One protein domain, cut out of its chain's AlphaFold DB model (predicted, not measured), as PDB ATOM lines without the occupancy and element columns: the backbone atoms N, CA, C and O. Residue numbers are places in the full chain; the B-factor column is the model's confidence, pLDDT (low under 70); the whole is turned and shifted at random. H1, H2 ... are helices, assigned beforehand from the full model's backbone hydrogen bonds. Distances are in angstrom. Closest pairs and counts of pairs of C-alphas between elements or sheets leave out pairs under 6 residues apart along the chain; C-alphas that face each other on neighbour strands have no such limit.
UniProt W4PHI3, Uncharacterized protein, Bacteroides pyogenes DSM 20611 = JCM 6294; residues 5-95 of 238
ATOM      1  N   GLU A   5     -18.691  23.267 -51.558       93.75
ATOM      2  CA  GLU A   5     -18.245  23.152 -50.160       93.75
ATOM      3  C   GLU A   5     -16.755  23.466 -49.964       93.75
ATOM      4  O   GLU A   5     -16.411  24.185 -49.029       93.75
ATOM      5  N   LEU A   6     -15.882  22.946 -50.830       95.38
ATOM      6  CA  LEU A   6     -14.441  23.146 -50.699       95.38
ATOM      7  C   LEU A   6     -14.078  24.635 -50.765       95.38
ATOM      8  O   LEU A   6     -13.413  25.142 -49.866       95.38
ATOM      9  N   TRP A   7     -14.621  25.357 -51.748       96.44
ATOM     10  CA  TRP A   7     -14.511  26.814 -51.843       96.44
ATOM     11  C   TRP A   7     -14.999  27.524 -50.567       96.44
ATOM     12  O   TRP A   7     -14.315  28.401 -50.043       96.44
ATOM     13  N   GLN A   8     -16.141  27.115 -50.003       96.31
ATOM     14  CA  GLN A   8     -16.646  27.704 -48.754       96.31
ATOM     15  C   GLN A   8     -15.699  27.475 -47.568       96.31
ATOM     16  O   GLN A   8     -15.558  28.358 -46.725       96.31
ATOM     17  N   LEU A   9     -15.020  26.325 -47.505       97.62
ATOM     18  CA  LEU A   9     -14.014  26.060 -46.474       97.62
ATOM     19  C   LEU A   9     -12.758  26.922 -46.662       97.62
ATOM     20  O   LEU A   9     -12.269  27.479 -45.683       97.62
ATOM     21  N   TYR A  10     -12.271  27.092 -47.896       98.06
ATOM     22  CA  TYR A  10     -11.185  28.035 -48.195       98.06
ATOM     23  C   TYR A  10     -11.547  29.457 -47.748       98.06
ATOM     24  O   TYR A  10     -10.756  30.121 -47.076       98.06
ATOM     25  N   ARG A  11     -12.768  29.908 -48.064       97.62
ATOM     26  CA  ARG A  11     -13.261  31.237 -47.681       97.62
ATOM     27  C   ARG A  11     -13.388  31.403 -46.167       97.62
ATOM     28  O   ARG A  11     -12.948  32.417 -45.633       97.62
ATOM     29  N   ALA A  12     -13.919  30.402 -45.468       97.81
ATOM     30  CA  ALA A  12     -13.999  30.413 -44.009       97.81
ATOM     31  C   ALA A  12     -12.602  30.465 -43.363       97.81
ATOM     32  O   ALA A  12     -12.378  31.231 -42.425       97.81
ATOM     33  N   ALA A  13     -11.640  29.698 -43.892       98.25
ATOM     34  CA  ALA A  13     -10.260  29.715 -43.413       98.25
ATOM     35  C   ALA A  13      -9.606  31.088 -43.633       98.25
ATOM     36  O   ALA A  13      -8.919  31.585 -42.740       98.25
ATOM     37  N   TYR A  14      -9.861  31.721 -44.783       98.44
ATOM     38  CA  TYR A  14      -9.425  33.084 -45.086       98.44
ATOM     39  C   TYR A  14      -9.988  34.109 -44.093       98.44
ATOM     40  O   TYR A  14      -9.230  34.873 -43.496       98.44
ATOM     41  N   GLU A  15     -11.306  34.115 -43.879       97.88
ATOM     42  CA  GLU A  15     -11.980  35.060 -42.979       97.88
ATOM     43  C   GLU A  15     -11.473  34.923 -41.537       97.88
ATOM     44  O   GLU A  15     -11.197  35.923 -40.860       97.88
ATOM     45  N   GLN A  16     -11.285  33.684 -41.078       97.56
ATOM     46  CA  GLN A  16     -10.734  33.419 -39.757       97.56
ATOM     47  C   GLN A  16      -9.250  33.814 -39.671       97.56
ATOM     48  O   GLN A  16      -8.843  34.410 -38.675       97.56
ATOM     49  N   TYR A  17      -8.443  33.581 -40.712       97.94
ATOM     50  CA  TYR A  17      -7.046  34.034 -40.764       97.94
ATOM     51  C   TYR A  17      -6.933  35.566 -40.688       97.94
ATOM     52  O   TYR A  17      -6.124  36.093 -39.920       97.94
ATOM     53  N   GLN A  18      -7.775  36.289 -41.430       97.25
ATOM     54  CA  GLN A  18      -7.858  37.754 -41.395       97.25
ATOM     55  C   GLN A  18      -8.172  38.273 -39.987       97.25
ATOM     56  O   GLN A  18      -7.560  39.236 -39.518       97.25
ATOM     57  N   CYS A  19      -9.114  37.629 -39.295       95.19
ATOM     58  CA  CYS A  19      -9.511  38.039 -37.954       95.19
ATOM     59  C   CYS A  19      -8.476  37.670 -36.891       95.19
ATOM     60  O   CYS A  19      -8.157  38.506 -36.056       95.19
ATOM     61  N   GLU A  20      -7.949  36.448 -36.916       95.69
ATOM     62  CA  GLU A  20      -7.172  35.903 -35.802       95.69
ATOM     63  C   GLU A  20      -5.657  36.064 -35.988       95.69
ATOM     64  O   GLU A  20      -4.937  36.340 -35.026       95.69
ATOM     65  N   ILE A  21      -5.152  35.895 -37.215       96.06
ATOM     66  CA  ILE A  21      -3.710  35.871 -37.492       96.06
ATOM     67  C   ILE A  21      -3.184  37.257 -37.843       96.06
ATOM     68  O   ILE A  21      -2.222  37.707 -37.222       96.06
ATOM     69  N   LEU A  22      -3.816  37.964 -38.784       92.31
ATOM     70  CA  LEU A  22      -3.330  39.290 -39.194       92.31
ATOM     71  C   LEU A  22      -3.458  40.344 -38.090       92.31
ATOM     72  O   LEU A  22      -2.648  41.268 -38.027       92.31
ATOM     73  N   LYS A  23      -4.424  40.185 -37.180       92.62
ATOM     74  CA  LYS A  23      -4.555  41.038 -35.988       92.62
ATOM     75  C   LYS A  23      -3.633  40.628 -34.835       92.62
ATOM     76  O   LYS A  23      -3.594  41.316 -33.820       92.62
ATOM     77  N   GLY A  24      -2.891  39.525 -34.974       87.81
ATOM     78  CA  GLY A  24      -2.001  39.007 -33.934       87.81
ATOM     79  C   GLY A  24      -2.729  38.449 -32.704       87.81
ATOM     80  O   GLY A  24      -2.127  38.353 -31.637       87.81
ATOM     81  N   GLU A  25      -4.008  38.091 -32.832       87.06
ATOM     82  CA  GLU A  25      -4.849  37.612 -31.726       87.06
ATOM     83  C   GLU A  25      -4.595  36.135 -31.391       87.06
ATOM     84  O   GLU A  25      -4.813  35.705 -30.255       87.06
ATOM     85  N   LYS A  26      -4.120  35.340 -32.362       94.12
ATOM     86  CA  LYS A  26      -3.919  33.897 -32.197       94.12
ATOM     87  C   LYS A  26      -2.622  33.404 -32.832       94.12
ATOM     88  O   LYS A  26      -2.163  33.888 -33.863       94.12
ATOM     89  N   ASN A  27      -2.034  32.373 -32.226       95.69
ATOM     90  CA  ASN A  27      -0.941  31.634 -32.848       95.69
ATOM     91  C   ASN A  27      -1.450  30.811 -34.045       95.69
ATOM     92  O   ASN A  27      -2.494  30.163 -33.958       95.69
ATOM     93  N   TYR A  28      -0.667  30.766 -35.123       95.75
ATOM     94  CA  TYR A  28      -1.020  30.052 -36.350       95.75
ATOM     95  C   TYR A  28      -1.365  28.571 -36.126       95.75
ATOM     96  O   TYR A  28      -2.400  28.114 -36.599       95.75
ATOM     97  N   SER A  29      -0.578  27.817 -35.350       95.19
ATOM     98  CA  SER A  29      -0.872  26.391 -35.123       95.19
ATOM     99  C   SER A  29      -2.173  26.177 -34.342       95.19
ATOM    100  O   SER A  29      -2.851  25.164 -34.518       95.19
ATOM    101  N   ARG A  30      -2.555  27.137 -33.491       97.31
ATOM    102  CA  ARG A  30      -3.827  27.092 -32.767       97.31
ATOM    103  C   ARG A  30      -5.005  27.386 -33.693       97.31
ATOM    104  O   ARG A  30      -5.993  26.667 -33.619       97.31
ATOM    105  N   PHE A  31      -4.868  28.376 -34.574       97.38
ATOM    106  CA  PHE A  31      -5.835  28.674 -35.635       97.38
ATOM    107  C   PHE A  31      -6.140  27.435 -36.487       97.38
ATOM    108  O   PHE A  31      -7.305  27.069 -36.618       97.38
ATOM    109  N   VAL A  32      -5.108  26.738 -36.979       97.81
ATOM    110  CA  VAL A  32      -5.291  25.539 -37.817       97.81
ATOM    111  C   VAL A  32      -6.050  24.439 -37.072       97.81
ATOM    112  O   VAL A  32      -6.995  23.860 -37.607       97.81
ATOM    113  N   ASN A  33      -5.670  24.170 -35.820       97.06
ATOM    114  CA  ASN A  33      -6.328  23.146 -35.007       97.06
ATOM    115  C   ASN A  33      -7.786  23.496 -34.682       97.06
ATOM    116  O   ASN A  33      -8.645  22.617 -34.746       97.06
ATOM    117  N   ASP A  34      -8.069  24.758 -34.346       97.12
ATOM    118  CA  ASP A  34      -9.433  25.218 -34.065       97.12
ATOM    119  C   ASP A  34     -10.307  25.128 -35.327       97.12
ATOM    120  O   ASP A  34     -11.417  24.601 -35.255       97.12
ATOM    121  N   PHE A  35      -9.790  25.571 -36.481       97.69
ATOM    122  CA  PHE A  35     -10.488  25.476 -37.766       97.69
ATOM    123  C   PHE A  35     -10.835  24.018 -38.091       97.69
ATOM    124  O   PHE A  35     -11.994  23.685 -38.339       97.69
ATOM    125  N   PHE A  36      -9.850  23.119 -38.012       97.19
ATOM    126  CA  PHE A  36     -10.068  21.699 -38.269       97.19
ATOM    127  C   PHE A  36     -11.105  21.088 -37.318       97.19
ATOM    128  O   PHE A  36     -12.038  20.423 -37.766       97.19
ATOM    129  N   ALA A  37     -10.974  21.327 -36.010       96.69
ATOM    130  CA  ALA A  37     -11.886  20.773 -35.014       96.69
ATOM    131  C   ALA A  37     -13.329  21.271 -35.195       96.69
ATOM    132  O   ALA A  37     -14.268  20.503 -34.983       96.69
ATOM    133  N   TYR A  38     -13.503  22.533 -35.594       97.00
ATOM    134  CA  TYR A  38     -14.815  23.129 -35.825       97.00
ATOM    135  C   TYR A  38     -15.485  22.602 -37.098       97.00
ATOM    136  O   TYR A  38     -16.688  22.343 -37.095       97.00
ATOM    137  N   HIS A  39     -14.715  22.423 -38.175       96.19
ATOM    138  CA  HIS A  39     -15.258  22.055 -39.481       96.19
ATOM    139  C   HIS A  39     -15.339  20.548 -39.737       96.19
ATOM    140  O   HIS A  39     -16.056  20.164 -40.648       96.19
ATOM    141  N   LEU A  40     -14.649  19.697 -38.966       95.38
ATOM    142  CA  LEU A  40     -14.665  18.238 -39.153       95.38
ATOM    143  C   LEU A  40     -16.043  17.571 -38.939       95.38
ATOM    144  O   LEU A  40     -16.360  16.626 -39.669       95.38
ATOM    145  N   PRO A  41     -16.860  17.962 -37.942       93.81
ATOM    146  CA  PRO A  41     -18.173  17.360 -37.757       93.81
ATOM    147  C   PRO A  41     -19.147  17.771 -38.869       93.81
ATOM    148  O   PRO A  41     -19.342  18.952 -39.141       93.81
ATOM    149  N   THR A  42     -19.861  16.797 -39.435       87.75
ATOM    150  CA  THR A  42     -20.948  17.040 -40.393       87.75
ATOM    151  C   THR A  42     -22.243  16.388 -39.930       87.75
ATOM    152  O   THR A  42     -22.250  15.267 -39.425       87.75
ATOM    153  N   SER A  43     -23.365  17.076 -40.133       85.94
ATOM    154  CA  SER A  43     -24.708  16.523 -39.916       85.94
ATOM    155  C   SER A  43     -25.207  15.691 -41.106       85.94
ATOM    156  O   SER A  43     -26.339  15.201 -41.096       85.94
ATOM    157  N   CYS A  44     -24.392  15.528 -42.157       86.12
ATOM    158  CA  CYS A  44     -24.774  14.789 -43.353       86.12
ATOM    159  C   CYS A  44     -24.847  13.276 -43.098       86.12
ATOM    160  O   CYS A  44     -23.863  12.644 -42.729       86.12
ATOM    161  N   THR A  45     -26.000  12.675 -43.390       85.00
ATOM    162  CA  THR A  45     -26.241  11.230 -43.227       85.00
ATOM    163  C   THR A  45     -25.989  10.414 -44.498       85.00
ATOM    164  O   THR A  45     -26.019   9.185 -44.468       85.00
ATOM    165  N   ARG A  46     -25.737  11.070 -45.640       91.94
ATOM    166  CA  ARG A  46     -25.448  10.395 -46.914       91.94
ATOM    167  C   ARG A  46     -23.964  10.061 -46.985       91.94
ATOM    168  O   ARG A  46     -23.141  10.963 -47.116       91.94
ATOM    169  N   GLU A  47     -23.638   8.772 -47.005       92.56
ATOM    170  CA  GLU A  47     -22.256   8.276 -46.939       92.56
ATOM    171  C   GLU A  47     -21.301   8.968 -47.926       92.56
ATOM    172  O   GLU A  47     -20.248   9.457 -47.527       92.56
ATOM    173  N   LYS A  48     -21.683   9.075 -49.208       91.12
ATOM    174  CA  LYS A  48     -20.844   9.716 -50.238       91.12
ATOM    175  C   LYS A  48     -20.526  11.179 -49.910       91.12
ATOM    176  O   LYS A  48     -19.402  11.614 -50.125       91.12
ATOM    177  N   GLN A  49     -21.504  11.929 -49.403       90.56
ATOM    178  CA  GLN A  49     -21.319  13.340 -49.054       90.56
ATOM    179  C   GLN A  49     -20.502  13.492 -47.769       90.56
ATOM    180  O   GLN A  49     -19.630  14.347 -47.711       90.56
ATOM    181  N   MET A  50     -20.714  12.617 -46.784       92.31
ATOM    182  CA  MET A  50     -19.915  12.591 -45.560       92.31
ATOM    183  C   MET A  50     -18.436  12.300 -45.852       92.31
ATOM    184  O   MET A  50     -17.564  13.003 -45.354       92.31
ATOM    185  N   ARG A  51     -18.140  11.300 -46.694       94.25
ATOM    186  CA  ARG A  51     -16.757  10.994 -47.100       94.25
ATOM    187  C   ARG A  51     -16.112  12.169 -47.833       94.25
ATOM    188  O   ARG A  51     -14.966  12.493 -47.547       94.25
ATOM    189  N   LEU A  52     -16.853  12.809 -48.739       93.94
ATOM    190  CA  LEU A  52     -16.366  13.969 -49.482       93.94
ATOM    191  C   LEU A  52     -16.047  15.152 -48.555       93.94
ATOM    192  O   LEU A  52     -14.965  15.718 -48.656       93.94
ATOM    193  N   HIS A  53     -16.928  15.454 -47.602       95.69
ATOM    194  CA  HIS A  53     -16.691  16.486 -46.592       95.69
ATOM    195  C   HIS A  53     -15.419  16.231 -45.784       95.69
ATOM    196  O   HIS A  53     -14.586  17.121 -45.638       95.69
ATOM    197  N   VAL A  54     -15.235  14.996 -45.305       95.44
ATOM    198  CA  VAL A  54     -14.019  14.619 -44.576       95.44
ATOM    199  C   VAL A  54     -12.783  14.842 -45.451       95.44
ATOM    200  O   VAL A  54     -11.813  15.423 -44.979       95.44
ATOM    201  N   MET A  55     -12.821  14.458 -46.733       95.50
ATOM    202  CA  MET A  55     -11.714  14.727 -47.658       95.50
ATOM    203  C   MET A  55     -11.434  16.227 -47.813       95.50
ATOM    204  O   MET A  55     -10.275  16.626 -47.756       95.50
ATOM    205  N   HIS A  56     -12.470  17.058 -47.957       96.81
ATOM    206  CA  HIS A  56     -12.310  18.509 -48.064       96.81
ATOM    207  C   HIS A  56     -11.670  19.111 -46.807       96.81
ATOM    208  O   HIS A  56     -10.687  19.837 -46.908       96.81
ATOM    209  N   VAL A  57     -12.174  18.776 -45.617       97.19
ATOM    210  CA  VAL A  57     -11.646  19.316 -44.354       97.19
ATOM    211  C   VAL A  57     -10.186  18.905 -44.136       97.19
ATOM    212  O   VAL A  57      -9.370  19.730 -43.722       97.19
ATOM    213  N   PHE A  58      -9.828  17.656 -44.453       97.38
ATOM    214  CA  PHE A  58      -8.436  17.204 -44.378       97.38
ATOM    215  C   PHE A  58      -7.535  17.893 -45.407       97.38
ATOM    216  O   PHE A  58      -6.421  18.270 -45.055       97.38
ATOM    217  N   SER A  59      -8.021  18.116 -46.629       96.75
ATOM    218  CA  SER A  59      -7.283  18.849 -47.664       96.75
ATOM    219  C   SER A  59      -6.952  20.279 -47.218       96.75
ATOM    220  O   SER A  59      -5.809  20.713 -47.344       96.75
ATOM    221  N   ILE A  60      -7.907  20.984 -46.597       97.81
ATOM    222  CA  ILE A  60      -7.654  22.316 -46.025       97.81
ATOM    223  C   ILE A  60      -6.658  22.243 -44.873       97.81
ATOM    224  O   ILE A  60      -5.760  23.073 -44.793       97.81
ATOM    225  N   LYS A  61      -6.784  21.257 -43.977       97.69
ATOM    226  CA  LYS A  61      -5.828  21.092 -42.877       97.69
ATOM    227  C   LYS A  61      -4.402  20.921 -43.408       97.69
ATOM    228  O   LYS A  61      -3.508  21.628 -42.959       97.69
ATOM    229  N   GLU A  62      -4.213  20.035 -44.382       97.69
ATOM    230  CA  GLU A  62      -2.920  19.788 -45.024       97.69
ATOM    231  C   GLU A  62      -2.379  21.049 -45.711       97.69
ATOM    232  O   GLU A  62      -1.228  21.416 -45.492       97.69
ATOM    233  N   LEU A  63      -3.214  21.779 -46.458       98.06
ATOM    234  CA  LEU A  63      -2.848  23.076 -47.039       98.06
ATOM    235  C   LEU A  63      -2.350  24.059 -45.970       98.06
ATOM    236  O   LEU A  63      -1.312  24.701 -46.148       98.06
ATOM    237  N   LEU A  64      -3.100  24.191 -44.872       97.81
ATOM    238  CA  LEU A  64      -2.787  25.127 -43.798       97.81
ATOM    239  C   LEU A  64      -1.490  24.757 -43.062       97.81
ATOM    240  O   LEU A  64      -0.772  25.660 -42.627       97.81
ATOM    241  N   GLU A  65      -1.178  23.471 -42.917       96.56
ATOM    242  CA  GLU A  65       0.033  22.997 -42.233       96.56
ATOM    243  C   GLU A  65       1.265  23.016 -43.144       96.56
ATOM    244  O   GLU A  65       2.303  23.561 -42.764       96.56
ATOM    245  N   GLU A  66       1.135  22.489 -44.361       95.44
ATOM    246  CA  GLU A  66       2.269  22.156 -45.230       95.44
ATOM    247  C   GLU A  66       2.580  23.242 -46.271       95.44
ATOM    248  O   GLU A  66       3.718  23.365 -46.728       95.44
ATOM    249  N   ARG A  67       1.599  24.077 -46.640       95.06
ATOM    250  CA  ARG A  67       1.748  25.138 -47.656       95.06
ATOM    251  C   ARG A  67       1.451  26.525 -47.108       95.06
ATOM    252  O   ARG A  67       0.722  27.334 -47.686       95.06
ATOM    253  N   ARG A  68       2.094  26.838 -45.982       94.19
ATOM    254  CA  ARG A  68       2.010  28.158 -45.339       94.19
ATOM    255  C   ARG A  68       2.470  29.305 -46.248       94.19
ATOM    256  O   ARG A  68       2.028  30.435 -46.059       94.19
ATOM    257  N   ASP A  69       3.335  29.032 -47.225       92.25
ATOM    258  CA  ASP A  69       3.694  29.977 -48.286       92.25
ATOM    259  C   ASP A  69       2.449  30.465 -49.040       92.25
ATOM    260  O   ASP A  69       2.230  31.674 -49.128       92.25
ATOM    261  N   LEU A  70       1.595  29.537 -49.492       95.94
ATOM    262  CA  LEU A  70       0.340  29.852 -50.174       95.94
ATOM    263  C   LEU A  70      -0.614  30.595 -49.250       95.94
ATOM    264  O   LEU A  70      -1.172  31.615 -49.645       95.94
ATOM    265  N   VAL A  71      -0.780  30.110 -48.017       96.94
ATOM    266  CA  VAL A  71      -1.688  30.732 -47.044       96.94
ATOM    267  C   VAL A  71      -1.284  32.176 -46.790       96.94
ATOM    268  O   VAL A  71      -2.105  33.072 -46.924       96.94
ATOM    269  N   ASN A  72      -0.010  32.432 -46.497       94.19
ATOM    270  CA  ASN A  72       0.456  33.793 -46.267       94.19
ATOM    271  C   ASN A  72       0.288  34.671 -47.515       94.19
ATOM    272  O   ASN A  72      -0.066  35.838 -47.377       94.19
ATOM    273  N   PHE A  73       0.526  34.140 -48.716       93.69
ATOM    274  CA  PHE A  73       0.401  34.909 -49.953       93.69
ATOM    275  C   PHE A  73      -1.051  35.274 -50.278       93.69
ATOM    276  O   PHE A  73      -1.365  36.449 -50.463       93.69
ATOM    277  N   PHE A  74      -1.943  34.285 -50.323       96.44
ATOM    278  CA  PHE A  74      -3.340  34.497 -50.692       96.44
ATOM    279  C   PHE A  74      -4.144  35.105 -49.549       96.44
ATOM    280  O   PHE A  74      -4.886  36.059 -49.765       96.44
ATOM    281  N   PHE A  75      -3.976  34.621 -48.314       97.12
ATOM    282  CA  PHE A  75      -4.817  35.077 -47.210       97.12
ATOM    283  C   PHE A  75      -4.387  36.409 -46.614       97.12
ATOM    284  O   PHE A  75      -5.146  36.962 -45.831       97.12
ATOM    285  N   SER A  76      -3.235  36.968 -46.993       94.31
ATOM    286  CA  SER A  76      -2.889  38.352 -46.630       94.31
ATOM    287  C   SER A  76      -3.530  39.395 -47.552       94.31
ATOM    288  O   SER A  76      -3.450  40.589 -47.262       94.31
ATOM    289  N   LYS A  77      -4.164  38.982 -48.661       93.19
ATOM    290  CA  LYS A  77      -4.887  39.896 -49.556       93.19
ATOM    291  C   LYS A  77      -6.094  40.511 -48.839       93.19
ATOM    292  O   LYS A  77      -6.709  39.880 -47.982       93.19
ATOM    293  N   GLY A  78      -6.460  41.740 -49.211       93.50
ATOM    294  CA  GLY A  78      -7.631  42.436 -48.647       93.50
ATOM    295  C   GLY A  78      -8.981  41.835 -49.061       93.50
ATOM    296  O   GLY A  78     -10.002  42.134 -48.448       93.50
ATOM    297  N   SER A  79      -8.980  40.985 -50.085       95.56
ATOM    298  CA  SER A  79     -10.101  40.152 -50.508       95.56
ATOM    299  C   SER A  79      -9.572  38.802 -50.982       95.56
ATOM    300  O   SER A  79      -8.418  38.713 -51.398       95.56
ATOM    301  N   PHE A  80     -10.426  37.785 -50.942       96.94
ATOM    302  CA  PHE A  80     -10.142  36.451 -51.457       96.94
ATOM    303  C   PHE A  80     -11.357  35.973 -52.251       96.94
ATOM    304  O   PHE A  80     -12.443  35.785 -51.683       96.94
ATOM    305  N   ASP A  81     -11.194  35.883 -53.569       96.44
ATOM    306  CA  ASP A  81     -12.253  35.536 -54.519       96.44
ATOM    307  C   ASP A  81     -12.076  34.127 -55.120       96.44
ATOM    308  O   ASP A  81     -11.223  33.346 -54.701       96.44
ATOM    309  N   GLU A  82     -12.960  33.760 -56.048       94.62
ATOM    310  CA  GLU A  82     -12.983  32.415 -56.635       94.62
ATOM    311  C   GLU A  82     -11.776  32.162 -57.560       94.62
ATOM    312  O   GLU A  82     -11.304  31.029 -57.649       94.62
ATOM    313  N   GLU A  83     -11.215  33.210 -58.177       93.81
ATOM    314  CA  GLU A  83      -9.986  33.113 -58.976       93.81
ATOM    315  C   GLU A  83      -8.782  32.837 -58.068       93.81
ATOM    316  O   GLU A  83      -7.988  31.932 -58.337       93.81
ATOM    317  N   ASP A  84      -8.691  33.552 -56.942       95.44
ATOM    318  CA  ASP A  84      -7.681  33.293 -55.914       95.44
ATOM    319  C   ASP A  84      -7.754  31.852 -55.397       95.44
ATOM    320  O   ASP A  84      -6.721  31.200 -55.221       95.44
ATOM    321  N   TYR A  85      -8.967  31.334 -55.180       96.38
ATOM    322  CA  TYR A  85      -9.177  29.941 -54.792       96.38
ATOM    323  C   TYR A  85      -8.677  28.964 -55.845       96.38
ATOM    324  O   TYR A  85      -7.876  28.092 -55.507       96.38
ATOM    325  N   HIS A  86      -9.093  29.114 -57.102       95.19
ATOM    326  CA  HIS A  86      -8.667  28.212 -58.167       95.19
ATOM    327  C   HIS A  86      -7.148  28.222 -58.347       95.19
ATOM    328  O   HIS A  86      -6.535  27.165 -58.520       95.19
ATOM    329  N   GLN A  87      -6.518  29.394 -58.241       94.81
ATOM    330  CA  GLN A  87      -5.068  29.506 -58.313       94.81
ATOM    331  C   GLN A  87      -4.390  28.818 -57.119       94.81
ATOM    332  O   GLN A  87      -3.466  28.021 -57.303       94.81
ATOM    333  N   MET A  88      -4.843  29.100 -55.897       96.38
ATOM    334  CA  MET A  88      -4.277  28.529 -54.676       96.38
ATOM    335  C   MET A  88      -4.436  27.003 -54.634       96.38
ATOM    336  O   MET A  88      -3.483  26.289 -54.320       96.38
ATOM    337  N   GLU A  89      -5.617  26.496 -54.988       96.25
ATOM    338  CA  GLU A  89      -5.928  25.069 -55.075       96.25
ATOM    339  C   GLU A  89      -5.075  24.375 -56.145       96.25
ATOM    340  O   GLU A  89      -4.515  23.305 -55.898       96.25
ATOM    341  N   HIS A  90      -4.900  24.996 -57.315       94.19
ATOM    342  CA  HIS A  90      -4.025  24.468 -58.360       94.19
ATOM    343  C   HIS A  90      -2.565  24.362 -57.892       94.19
ATOM    344  O   HIS A  90      -1.928  23.318 -58.068       94.19
ATOM    345  N   LEU A  91      -2.029  25.415 -57.265       94.44
ATOM    346  CA  LEU A  91      -0.662  25.425 -56.729       94.44
ATOM    347  C   LEU A  91      -0.468  24.393 -55.612       94.44
ATOM    348  O   LEU A  91       0.603  23.791 -55.510       94.44
ATOM    349  N   PHE A  92      -1.491  24.179 -54.784       95.94
ATOM    350  CA  PHE A  92      -1.475  23.153 -53.747       95.94
ATOM    351  C   PHE A  92      -1.430  21.750 -54.357       95.94
ATOM    352  O   PHE A  92      -0.487  21.004 -54.103       95.94
ATOM    353  N   ASN A  93      -2.376  21.437 -55.245       94.06
ATOM    354  CA  ASN A  93      -2.517  20.116 -55.859       94.06
ATOM    355  C   ASN A  93      -1.334  19.724 -56.757       94.06
ATOM    356  O   ASN A  93      -1.029  18.542 -56.899       94.06
ATOM    357  N   THR A  94      -0.669  20.698 -57.382       91.94
ATOM    358  CA  THR A  94       0.489  20.444 -58.258       91.94
ATOM    359  C   THR A  94       1.832  20.502 -57.536       91.94
ATOM    360  O   THR A  94       2.848  20.127 -58.118       91.94
ATOM    361  N   GLY A  95       1.871  20.997 -56.294       87.19
ATOM    362  CA  GLY A  95       3.122  21.272 -55.583       87.19
ATOM    363  C   GLY A  95       3.949  22.412 -56.195       87.19
ATOM    364  O   GLY A  95       5.113  22.585 -55.834       87.19
TER     365      GLY A  95
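What this domain is: This is residues 5 to 95 of the 238 residues of an uncharacterized protein of Bacteroides pyogenes DSM 20611 = JCM 6294 (UniProt W4PHI3). Three helices, H1, H2 and H3, form an up-and-down bundle, each running against the one before it; H2 and H3 lie side by side and nearly antiparallel, while H1 slants across them. A helical hairpin of the short helices H4 and H5 packs crosswise on H1. The printed part has 91 residues with five named helices, H1 to H5 in chain order, and no named strand; the class is all helix. The whole is compact, with a radius of gyration of the C-alphas of 13.0 A and spans of 38 by 28 by 21 A.

How they stand to each other: H3, residues 47 to 66, touches H2, residues 28 to 39, opposite ways at a shallow tilt of 5 degrees; the closest C-alphas, of Phe 36 and Lys 61, are 6.3 A apart. The hub is H1, residues 5 to 20, touching four helices. With its residues 5 to 10 alone it touches H3, the same way at a steep tilt of 38 degrees, closest at the C-alphas of Leu 6 and His 56, 5.7 A. H1 and H2 form a hairpin at a steep tilt of 41 degrees, closest at the C-alphas of Ala 13 and Phe 35, 7.1 A. H4, residues 68 to 75, only just touches H1, with 3 pairs of C-alphas within 8 A, the closest Tyr 14 and Phe 75 at 5.5 A; they are about perpendicular, 89 degrees. H5, residues 82 to 94, forms a hairpin with H4 at 11 degrees, the closest C-alphas, of Leu 70 and Met 88, 6.6 A apart. H2 is apart from H4 and H5. In H1 to H5 every O i to N i+4 pair is within hydrogen-bond range.

Where its parts are: H3 is 28.2 A long, from C-alpha 47 at (-22.256, 8.276, -46.939). H1 is 22.2 A, H5 18.1 A, H2 16.6 A and H4 9.9 A. H5 ends at C-alpha 94, (0.489, 20.444, -58.258).

The domain as a whole: The C-alphas farthest apart, of Gly 24 and Arg 46, are 39.2 A apart. The printed part has no cut; the link from H3 to H4 is tight, and no link is long. No printed residue is under 70 in pLDDT.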